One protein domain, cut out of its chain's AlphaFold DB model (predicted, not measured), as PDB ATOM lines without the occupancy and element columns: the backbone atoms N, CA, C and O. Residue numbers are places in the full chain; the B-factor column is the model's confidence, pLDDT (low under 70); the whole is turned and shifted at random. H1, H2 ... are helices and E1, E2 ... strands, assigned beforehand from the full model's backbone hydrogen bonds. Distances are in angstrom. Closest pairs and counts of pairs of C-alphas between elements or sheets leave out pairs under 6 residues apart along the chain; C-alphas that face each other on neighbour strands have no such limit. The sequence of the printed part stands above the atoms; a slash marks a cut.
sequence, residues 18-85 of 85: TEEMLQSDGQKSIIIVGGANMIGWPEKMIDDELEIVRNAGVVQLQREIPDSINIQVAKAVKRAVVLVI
ATOM      1  N   THR A  18      -3.905 -24.373  18.797       96.31
ATOM      2  CA  THR A  18      -4.810 -23.845  19.811       96.31
ATOM      3  C   THR A  18      -4.489 -22.374  20.000       96.31
ATOM      4  O   THR A  18      -3.360 -22.035  20.344       96.31
ATOM      5  N   GLU A  19      -5.478 -21.517  19.777       96.06
ATOM      6  CA  GLU A  19      -5.392 -20.083  20.041       96.06
ATOM      7  C   GLU A  19      -6.239 -19.760  21.268       96.06
ATOM      8  O   GLU A  19      -7.411 -20.138  21.342       96.06
ATOM      9  N   GLU A  20      -5.645 -19.065  22.232       97.00
ATOM     10  CA  GLU A  20      -6.281 -18.730  23.501       97.00
ATOM     11  C   GLU A  20      -6.349 -17.213  23.675       97.00
ATOM     12  O   GLU A  20      -5.345 -16.506  23.619       97.00
ATOM     13  N   MET A  21      -7.558 -16.713  23.908       97.31
ATOM     14  CA  MET A  21      -7.842 -15.301  24.130       97.31
ATOM     15  C   MET A  21      -8.200 -15.127  25.603       97.31
ATOM     16  O   MET A  21      -9.279 -15.531  26.047       97.31
ATOM     17  N   LEU A  22      -7.266 -14.553  26.361       97.00
ATOM     18  CA  LEU A  22      -7.432 -14.261  27.781       97.00
ATOM     19  C   LEU A  22      -8.155 -12.928  27.962       97.00
ATOM     20  O   LEU A  22      -7.733 -11.905  27.419       97.00
ATOM     21  N   GLN A  23      -9.228 -12.935  28.744       96.25
ATOM     22  CA  GLN A  23     -10.009 -11.746  29.064       96.25
ATOM     23  C   GLN A  23      -9.602 -11.189  30.433       96.25
ATOM     24  O   GLN A  23      -9.085 -11.898  31.298       96.25
ATOM     25  N   SER A  24      -9.814  -9.887  30.629       95.62
ATOM     26  CA  SER A  24      -9.415  -9.183  31.859       95.62
ATOM     27  C   SER A  24     -10.191  -9.627  33.105       95.62
ATOM     28  O   SER A  24      -9.703  -9.456  34.218       95.62
ATOM     29  N   ASP A  25     -11.361 -10.238  32.923       96.06
ATOM     30  CA  ASP A  25     -12.186 -10.834  33.977       96.06
ATOM     31  C   ASP A  25     -11.754 -12.267  34.353       96.06
ATOM     32  O   ASP A  25     -12.384 -12.913  35.189       96.06
ATOM     33  N   GLY A  26     -10.676 -12.773  33.744       94.69
ATOM     34  CA  GLY A  26     -10.158 -14.121  33.961       94.69
ATOM     35  C   GLY A  26     -10.817 -15.197  33.095       94.69
ATOM     36  O   GLY A  26     -10.419 -16.362  33.189       94.69
ATOM     37  N   GLN A  27     -11.782 -14.845  32.238       96.56
ATOM     38  CA  GLN A  27     -12.347 -15.778  31.269       96.56
ATOM     39  C   GLN A  27     -11.384 -16.061  30.114       96.56
ATOM     40  O   GLN A  27     -10.447 -15.310  29.827       96.56
ATOM     41  N   LYS A  28     -11.636 -17.180  29.431       96.00
ATOM     42  CA  LYS A  28     -10.829 -17.665  28.314       96.00
ATOM     43  C   LYS A  28     -11.739 -18.073  27.171       96.00
ATOM     44  O   LYS A  28     -12.707 -18.804  27.373       96.00
ATOM     45  N   SER A  29     -11.404 -17.641  25.965       97.06
ATOM     46  CA  SER A  29     -11.984 -18.179  24.736       97.06
ATOM     47  C   SER A  29     -10.901 -18.950  23.997       97.06
ATOM     48  O   SER A  29      -9.788 -18.453  23.855       97.06
ATOM     49  N   ILE A  30     -11.209 -20.172  23.565       96.94
ATOM     50  CA  ILE A  30     -10.233 -21.068  22.940       96.94
ATOM     51  C   ILE A  30     -10.745 -21.469  21.560       96.94
ATOM     52  O   ILE A  30     -11.882 -21.919  21.422       96.94
ATOM     53  N   ILE A  31      -9.891 -21.332  20.548       96.94
ATOM     54  CA  ILE A  31     -10.114 -21.847  19.197       96.94
ATOM     55  C   ILE A  31      -9.159 -23.020  18.989       96.94
ATOM     56  O   ILE A  31      -7.948 -22.856  19.107       96.94
ATOM     57  N   ILE A  32      -9.698 -24.196  18.659       95.81
ATOM     58  CA  ILE A  32      -8.911 -25.405  18.391       95.81
ATOM     59  C   ILE A  32      -9.089 -25.797  16.928       95.81
ATOM     60  O   ILE A  32     -10.198 -26.086  16.476       95.81
ATOM     61  N   VAL A  33      -7.983 -25.848  16.191       96.62
ATOM     62  CA  VAL A  33      -7.926 -26.361  14.822       96.62
ATOM     63  C   VAL A  33      -7.212 -27.705  14.854       96.62
ATOM     64  O   VAL A  33      -5.995 -27.762  15.005       96.62
ATOM     65  N   GLY A  34      -7.964 -28.798  14.694       95.69
ATOM     66  CA  GLY A  34      -7.447 -30.158  14.891       95.69
ATOM     67  C   GLY A  34      -6.295 -30.566  13.959       95.69
ATOM     68  O   GLY A  34      -5.438 -31.352  14.355       95.69
ATOM     69  N   GLY A  35      -6.239 -30.033  12.732       96.44
ATOM     70  CA  GLY A  35      -5.138 -30.281  11.792       96.44
ATOM     71  C   GLY A  35      -4.812 -31.771  11.605       96.44
ATOM     72  O   GLY A  35      -5.700 -32.625  11.576       96.44
ATOM     73  N   ALA A  36      -3.523 -32.098  11.511       96.31
ATOM     74  CA  ALA A  36      -3.024 -33.459  11.340       96.31
ATOM     75  C   ALA A  36      -3.481 -34.430  12.445       96.31
ATOM     76  O   ALA A  36      -3.592 -35.622  12.168       96.31
ATOM     77  N   ASN A  37      -3.817 -33.955  13.651       95.81
ATOM     78  CA  ASN A  37      -4.348 -34.831  14.696       95.81
ATOM     79  C   ASN A  37      -5.720 -35.400  14.316       95.81
ATOM     80  O   ASN A  37      -6.000 -36.542  14.655       95.81
ATOM     81  N   MET A  38      -6.542 -34.645  13.578       96.44
ATOM     82  CA  MET A  38      -7.894 -35.062  13.189       96.44
ATOM     83  C   MET A  38      -7.974 -35.654  11.780       96.44
ATOM     84  O   MET A  38      -8.790 -36.537  11.541       96.44
ATOM     85  N   ILE A  39      -7.139 -35.197  10.845       95.75
ATOM     86  CA  ILE A  39      -7.212 -35.618   9.430       95.75
ATOM     87  C   ILE A  39      -5.933 -36.290   8.914       95.75
ATOM     88  O   ILE A  39      -5.850 -36.687   7.754       95.75
ATOM     89  N   GLY A  40      -4.913 -36.433   9.761       94.69
ATOM     90  CA  GLY A  40      -3.628 -37.023   9.387       94.69
ATOM     91  C   GLY A  40      -3.558 -38.541   9.505       94.69
ATOM     92  O   GLY A  40      -2.600 -39.130   9.003       94.69
ATOM     93  N   TRP A  41      -4.555 -39.190  10.097       95.19
ATOM     94  CA  TRP A  41      -4.541 -40.633  10.325       95.19
ATOM     95  C   TRP A  41      -4.950 -41.438   9.083       95.19
ATOM     96  O   TRP A  41      -5.754 -40.959   8.280       95.19
ATOM     97  N   PRO A  42      -4.396 -42.648   8.888       94.19
ATOM     98  CA  PRO A  42      -4.920 -43.574   7.896       94.19
ATOM     99  C   PRO A  42      -6.297 -44.091   8.333       94.19
ATOM    100  O   PRO A  42      -6.606 -44.145   9.520       94.19
ATOM    101  N   GLU A  43      -7.113 -44.537   7.380       95.00
ATOM    102  CA  GLU A  43      -8.395 -45.182   7.696       95.00
ATOM    103  C   GLU A  43      -8.194 -46.457   8.537       95.00
ATOM    104  O   GLU A  43      -8.936 -46.721   9.488       95.00
ATOM    105  N   LYS A  44      -7.136 -47.215   8.227       95.31
ATOM    106  CA  LYS A  44      -6.736 -48.429   8.935       95.31
ATOM    107  C   LYS A  44      -5.264 -48.359   9.332       95.31
ATOM    108  O   LYS A  44      -4.411 -48.132   8.475       95.31
ATOM    109  N   MET A  45      -4.983 -48.590  10.611       93.25
ATOM    110  CA  MET A  45      -3.616 -48.714  11.132       93.25
ATOM    111  C   MET A  45      -2.958 -49.987  10.582       93.25
ATOM    112  O   MET A  45      -3.617 -51.030  10.483       93.25
ATOM    113  N   ILE A  46      -1.674 -49.914  10.226       92.56
ATOM    114  CA  ILE A  46      -0.917 -51.103   9.798       92.56
ATOM    115  C   ILE A  46      -0.471 -51.922  11.014       92.56
ATOM    116  O   ILE A  46      -0.419 -51.408  12.131       92.56
ATOM    117  N   ASP A  47      -0.184 -53.214  10.821       90.25
ATOM    118  CA  ASP A  47       0.077 -54.108  11.957       90.25
ATOM    119  C   ASP A  47       1.348 -53.729  12.728       90.25
ATOM    120  O   ASP A  47       1.314 -53.753  13.953       90.25
ATOM    121  N   ASP A  48       2.390 -53.251  12.041       88.62
ATOM    122  CA  ASP A  48       3.627 -52.743  12.653       88.62
ATOM    123  C   ASP A  48       3.358 -51.592  13.645       88.62
ATOM    124  O   ASP A  48       3.936 -51.534  14.729       88.62
ATOM    125  N   GLU A  49       2.429 -50.683  13.320       88.56
ATOM    126  CA  GLU A  49       2.022 -49.597  14.226       88.56
ATOM    127  C   GLU A  49       1.232 -50.143  15.428       88.56
ATOM    128  O   GLU A  49       1.327 -49.621  16.542       88.56
ATOM    129  N   LEU A  50       0.461 -51.217  15.223       91.38
ATOM    130  CA  LEU A  50      -0.304 -51.881  16.278       91.38
ATOM    131  C   LEU A  50       0.560 -52.792  17.165       91.38
ATOM    132  O   LEU A  50       0.207 -53.036  18.318       91.38
ATOM    133  N   GLU A  51       1.683 -53.298  16.667       91.12
ATOM    134  CA  GLU A  51       2.622 -54.111  17.437       91.12
ATOM    135  C   GLU A  51       3.229 -53.307  18.592       91.12
ATOM    136  O   GLU A  51       3.314 -53.796  19.720       91.12
ATOM    137  N   ILE A  52       3.548 -52.034  18.349       88.50
ATOM    138  CA  ILE A  52       4.096 -51.132  19.369       88.50
ATOM    139  C   ILE A  52       3.133 -50.998  20.554       88.50
ATOM    140  O   ILE A  52       3.553 -51.096  21.705       88.50
ATOM    141  N   VAL A  53       1.835 -50.819  20.290       91.25
ATOM    142  CA  VAL A  53       0.834 -50.678  21.361       91.25
ATOM    143  C   VAL A  53       0.535 -52.005  22.063       91.25
ATOM    144  O   VAL A  53       0.257 -51.999  23.258       91.25
ATOM    145  N   ARG A  54       0.630 -53.152  21.371       92.44
ATOM    146  CA  ARG A  54       0.478 -54.489  21.987       92.44
ATOM    147  C   ARG A  54       1.612 -54.817  22.960       92.44
ATOM    148  O   ARG A  54       1.379 -55.550  23.913       92.44
ATOM    149  N   ASN A  55       2.801 -54.268  22.721       90.94
ATOM    150  CA  ASN A  55       3.986 -54.453  23.562       90.94
ATOM    151  C   ASN A  55       4.146 -53.364  24.642       90.94
ATOM    152  O   ASN A  55       5.122 -53.380  25.394       90.94
ATOM    153  N   ALA A  56       3.222 -52.402  24.725       90.12
ATOM    154  CA  ALA A  56       3.264 -51.347  25.729       90.12
ATOM    155  C   ALA A  56       2.867 -51.870  27.121       90.12
ATOM    156  O   ALA A  56       2.042 -52.767  27.247       90.12
ATOM    157  N   GLY A  57       3.402 -51.265  28.188       90.94
ATOM    158  CA  GLY A  57       2.929 -51.543  29.555       90.94
ATOM    159  C   GLY A  57       1.562 -50.911  29.855       90.94
ATOM    160  O   GLY A  57       0.752 -51.475  30.587       90.94
ATOM    161  N   VAL A  58       1.294 -49.747  29.261       92.06
ATOM    162  CA  VAL A  58       0.026 -49.011  29.325       92.06
ATOM    163  C   VAL A  58      -0.147 -48.215  28.033       92.06
ATOM    164  O   VAL A  58       0.836 -47.738  27.465       92.06
ATOM    165  N   VAL A  59      -1.388 -48.053  27.582       94.12
ATOM    166  CA  VAL A  59      -1.760 -47.149  26.489       94.12
ATOM    167  C   VAL A  59      -2.680 -46.064  27.029       94.12
ATOM    168  O   VAL A  59      -3.676 -46.370  27.677       94.12
ATOM    169  N   GLN A  60      -2.359 -44.806  26.741       95.38
ATOM    170  CA  GLN A  60      -3.196 -43.660  27.093       95.38
ATOM    171  C   GLN A  60      -3.852 -43.102  25.832       95.38
ATOM    172  O   GLN A  60      -3.153 -42.767  24.873       95.38
ATOM    173  N   LEU A  61      -5.181 -43.017  25.824       95.44
ATOM    174  CA  LEU A  61      -5.965 -42.484  24.714       95.44
ATOM    175  C   LEU A  61      -6.625 -41.162  25.114       95.44
ATOM    176  O   LEU A  61      -7.102 -40.983  26.229       95.44
ATOM    177  N   GLN A  62      -6.681 -40.226  24.171       95.00
ATOM    178  CA  GLN A  62      -7.320 -38.923  24.352       95.00
ATOM    179  C   GLN A  62      -8.277 -38.649  23.187       95.00
ATOM    180  O   GLN A  62      -8.161 -39.239  22.110       95.00
ATOM    181  N   ARG A  63      -9.243 -37.746  23.385       95.12
ATOM    182  CA  ARG A  63     -10.280 -37.419  22.384       95.12
ATOM    183  C   ARG A  63      -9.884 -36.287  21.425       95.12
ATOM    184  O   ARG A  63     -10.744 -35.575  20.924       95.12
ATOM    185  N   GLU A  64      -8.587 -36.132  21.171       95.94
ATOM    186  CA  GLU A  64      -8.028 -35.126  20.251       95.94
ATOM    187  C   GLU A  64      -7.592 -35.722  18.901       95.94
ATOM    188  O   GLU A  64      -6.939 -35.058  18.100       95.94
ATOM    189  N   ILE A  65      -7.959 -36.982  18.649       96.75
ATOM    190  CA  ILE A  65      -7.794 -37.700  17.378       96.75
ATOM    191  C   ILE A  65      -9.122 -38.383  17.007       96.75
ATOM    192  O   ILE A  65     -10.006 -38.480  17.866       96.75
ATOM    193  N   PRO A  66      -9.304 -38.899  15.775       97.62
ATOM    194  CA  PRO A  66     -10.536 -39.579  15.400       97.62
ATOM    195  C   PRO A  66     -10.823 -40.793  16.285       97.62
ATOM    196  O   PRO A  66      -9.954 -41.642  16.507       97.62
ATOM    197  N   ASP A  67     -12.081 -40.934  16.707       97.62
ATOM    198  CA  ASP A  67     -12.528 -42.062  17.534       97.62
ATOM    199  C   ASP A  67     -12.234 -43.422  16.866       97.62
ATOM    200  O   ASP A  67     -11.942 -44.404  17.550       97.62
ATOM    201  N   SER A  68     -12.235 -43.489  15.528       97.19
ATOM    202  CA  SER A  68     -11.894 -44.701  14.770       97.19
ATOM    203  C   SER A  68     -10.480 -45.213  15.056       97.19
ATOM    204  O   SER A  68     -10.266 -46.428  15.073       97.19
ATOM    205  N   ILE A  69      -9.526 -44.317  15.317       96.50
ATOM    206  CA  ILE A  69      -8.142 -44.668  15.650       96.50
ATOM    207  C   ILE A  69      -8.069 -45.186  17.082       96.50
ATOM    208  O   ILE A  69      -7.547 -46.279  17.306       96.50
ATOM    209  N   ASN A  70      -8.693 -44.476  18.027       96.38
ATOM    210  CA  ASN A  70      -8.803 -44.914  19.421       96.38
ATOM    211  C   ASN A  70      -9.416 -46.323  19.525       96.38
ATOM    212  O   ASN A  70      -8.902 -47.183  20.238       96.38
ATOM    213  N   ILE A  71     -10.473 -46.602  18.754       95.94
ATOM    214  CA  ILE A  71     -11.124 -47.919  18.718       95.94
ATOM    215  C   ILE A  71     -10.188 -49.003  18.163       95.94
ATOM    216  O   ILE A  71     -10.175 -50.121  18.688       95.94
ATOM    217  N   GLN A  72      -9.425 -48.717  17.103       95.44
ATOM    218  CA  GLN A  72      -8.470 -49.676  16.532       95.44
ATOM    219  C   GLN A  72      -7.361 -50.022  17.531       95.44
ATOM    220  O   GLN A  72      -7.093 -51.207  17.750       95.44
ATOM    221  N   VAL A  73      -6.790 -49.015  18.198       94.88
ATOM    222  CA  VAL A  73      -5.763 -49.201  19.231       94.88
ATOM    223  C   VAL A  73      -6.316 -50.000  20.412       94.88
ATOM    224  O   VAL A  73      -5.753 -51.035  20.765       94.88
ATOM    225  N   ALA A  74      -7.470 -49.608  20.963       94.56
ATOM    226  CA  ALA A  74      -8.094 -50.304  22.089       94.56
ATOM    227  C   ALA A  74      -8.387 -51.784  21.773       94.56
ATOM    228  O   ALA A  74      -8.152 -52.670  22.598       94.56
ATOM    229  N   LYS A  75      -8.856 -52.086  20.554       93.38
ATOM    230  CA  LYS A  75      -9.076 -53.470  20.099       93.38
ATOM    231  C   LYS A  75      -7.777 -54.264  19.979       93.38
ATOM    232  O   LYS A  75      -7.784 -55.455  20.299       93.38
ATOM    233  N   ALA A  76      -6.696 -53.641  19.508       92.69
ATOM    234  CA  ALA A  76      -5.405 -54.300  19.352       92.69
ATOM    235  C   ALA A  76      -4.821 -54.720  20.707       92.69
ATOM    236  O   ALA A  76      -4.350 -55.847  20.838       92.69
ATOM    237  N   VAL A  77      -4.921 -53.854  21.718       92.12
ATOM    238  CA  VAL A  77      -4.294 -54.076  23.030       92.12
ATOM    239  C   VAL A  77      -5.160 -54.853  24.019       92.12
ATOM    240  O   VAL A  77      -4.625 -55.536  24.889       92.12
ATOM    241  N   LYS A  78      -6.489 -54.882  23.828       84.81
ATOM    242  CA  LYS A  78      -7.397 -55.762  24.593       84.81
ATOM    243  C   LYS A  78      -6.968 -57.234  24.543       84.81
ATOM    244  O   LYS A  78      -7.231 -57.985  25.475       84.81
ATOM    245  N   ARG A  79      -6.312 -57.655  23.456       71.50
ATOM    246  CA  ARG A  79      -5.811 -59.027  23.271       71.50
ATOM    247  C   ARG A  79      -4.500 -59.311  24.019       71.50
ATOM    248  O   ARG A  79      -4.156 -60.476  24.158       71.50
ATOM    249  N   ALA A  80      -3.800 -58.279  24.488       76.62
ATOM    250  CA  ALA A  80      -2.444 -58.359  25.033       76.62
ATOM    251  C   ALA A  80      -2.358 -58.103  26.556       76.62
ATOM    252  O   ALA A  80      -1.263 -58.023  27.094       76.62
ATOM    253  N   VAL A  81      -3.493 -57.993  27.267       80.06
ATOM    254  CA  VAL A  81      -3.552 -57.697  28.724       80.06
ATOM    255  C   VAL A  81      -2.863 -56.367  29.086       80.06
ATOM    256  O   VAL A  81      -2.345 -56.181  30.182       80.06
ATOM    257  N   VAL A  82      -2.876 -55.409  28.159       88.44
ATOM    258  CA  VAL A  82      -2.332 -54.064  28.374       88.44
ATOM    259  C   VAL A  82      -3.426 -53.155  28.931       88.44
ATOM    260  O   VAL A  82      -4.561 -53.163  28.444       88.44
ATOM    261  N   LEU A  83      -3.088 -52.357  29.946       88.69
ATOM    262  CA  LEU A  83      -3.995 -51.365  30.521       88.69
ATOM    263  C   LEU A  83      -4.241 -50.224  29.523       88.69
ATOM    264  O   LEU A  83      -3.295 -49.692  28.945       88.69
ATOM    265  N   VAL A  84      -5.505 -49.826  29.361       91.06
ATOM    266  CA  VAL A  84      -5.905 -48.652  28.573       91.06
ATOM    267  C   VAL A  84      -6.515 -47.616  29.508       91.06
ATOM    268  O   VAL A  84      -7.392 -47.971  30.301       91.06
ATOM    269  N   ILE A  85      -6.046 -46.371  29.413       90.25
ATOM    270  CA  ILE A  85      -6.505 -45.220  30.205       90.25
ATOM    271  C   ILE A  85      -6.996 -44.121  29.270       90.25
ATOM    272  O   ILE A  85      -6.274 -43.833  28.287       90.25
TER     273      ILE A  85
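Overview. This is residues 18 to 85 of the 85 residues of an uncharacterized protein of Brassica campestris (UniProt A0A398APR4). A hairpin arm of two antiparallel strands, E1 and E2, leads through short H1 to a small head where H2 and H3 pack together. The printed part has 68 residues, with two named strands, then three named helices, a mixed class. It is only just loose, close to extended, with a radius of gyration of the C-alphas of 16.3 A and spans of 50 by 24 by 14 A.

Arrangement. E1, residues 18 to 22, and E2, residues 28 to 33, form a hairpin, with N 19 and O 31 within hydrogen-bond range at 2.9 A. H1, residues 35 to 39, is apart from H2, residues 47 to 54. H2 touches H3, residues 67 to 78, through residues 73 to 77 of H3 alone; their closest C-alphas, Arg 54 and Val 77, are 4.9 A apart. They run the same way at a steep tilt of 65 degrees. Every O i to N i+4 pair is within hydrogen-bond range in H1 and H3, 2 of 4 in H2.

Along the chain. E1 begins at C-alpha 18 (-4.810, -23.845, 19.811) and H3 ends at C-alpha 78 (-7.397, -55.762, 24.593). E2 spans 16.3 A and H3 16.2 A.

Size, cuts and confidence. The printed part has no cut. The link H2 to H3 is long. No printed residue is under 70.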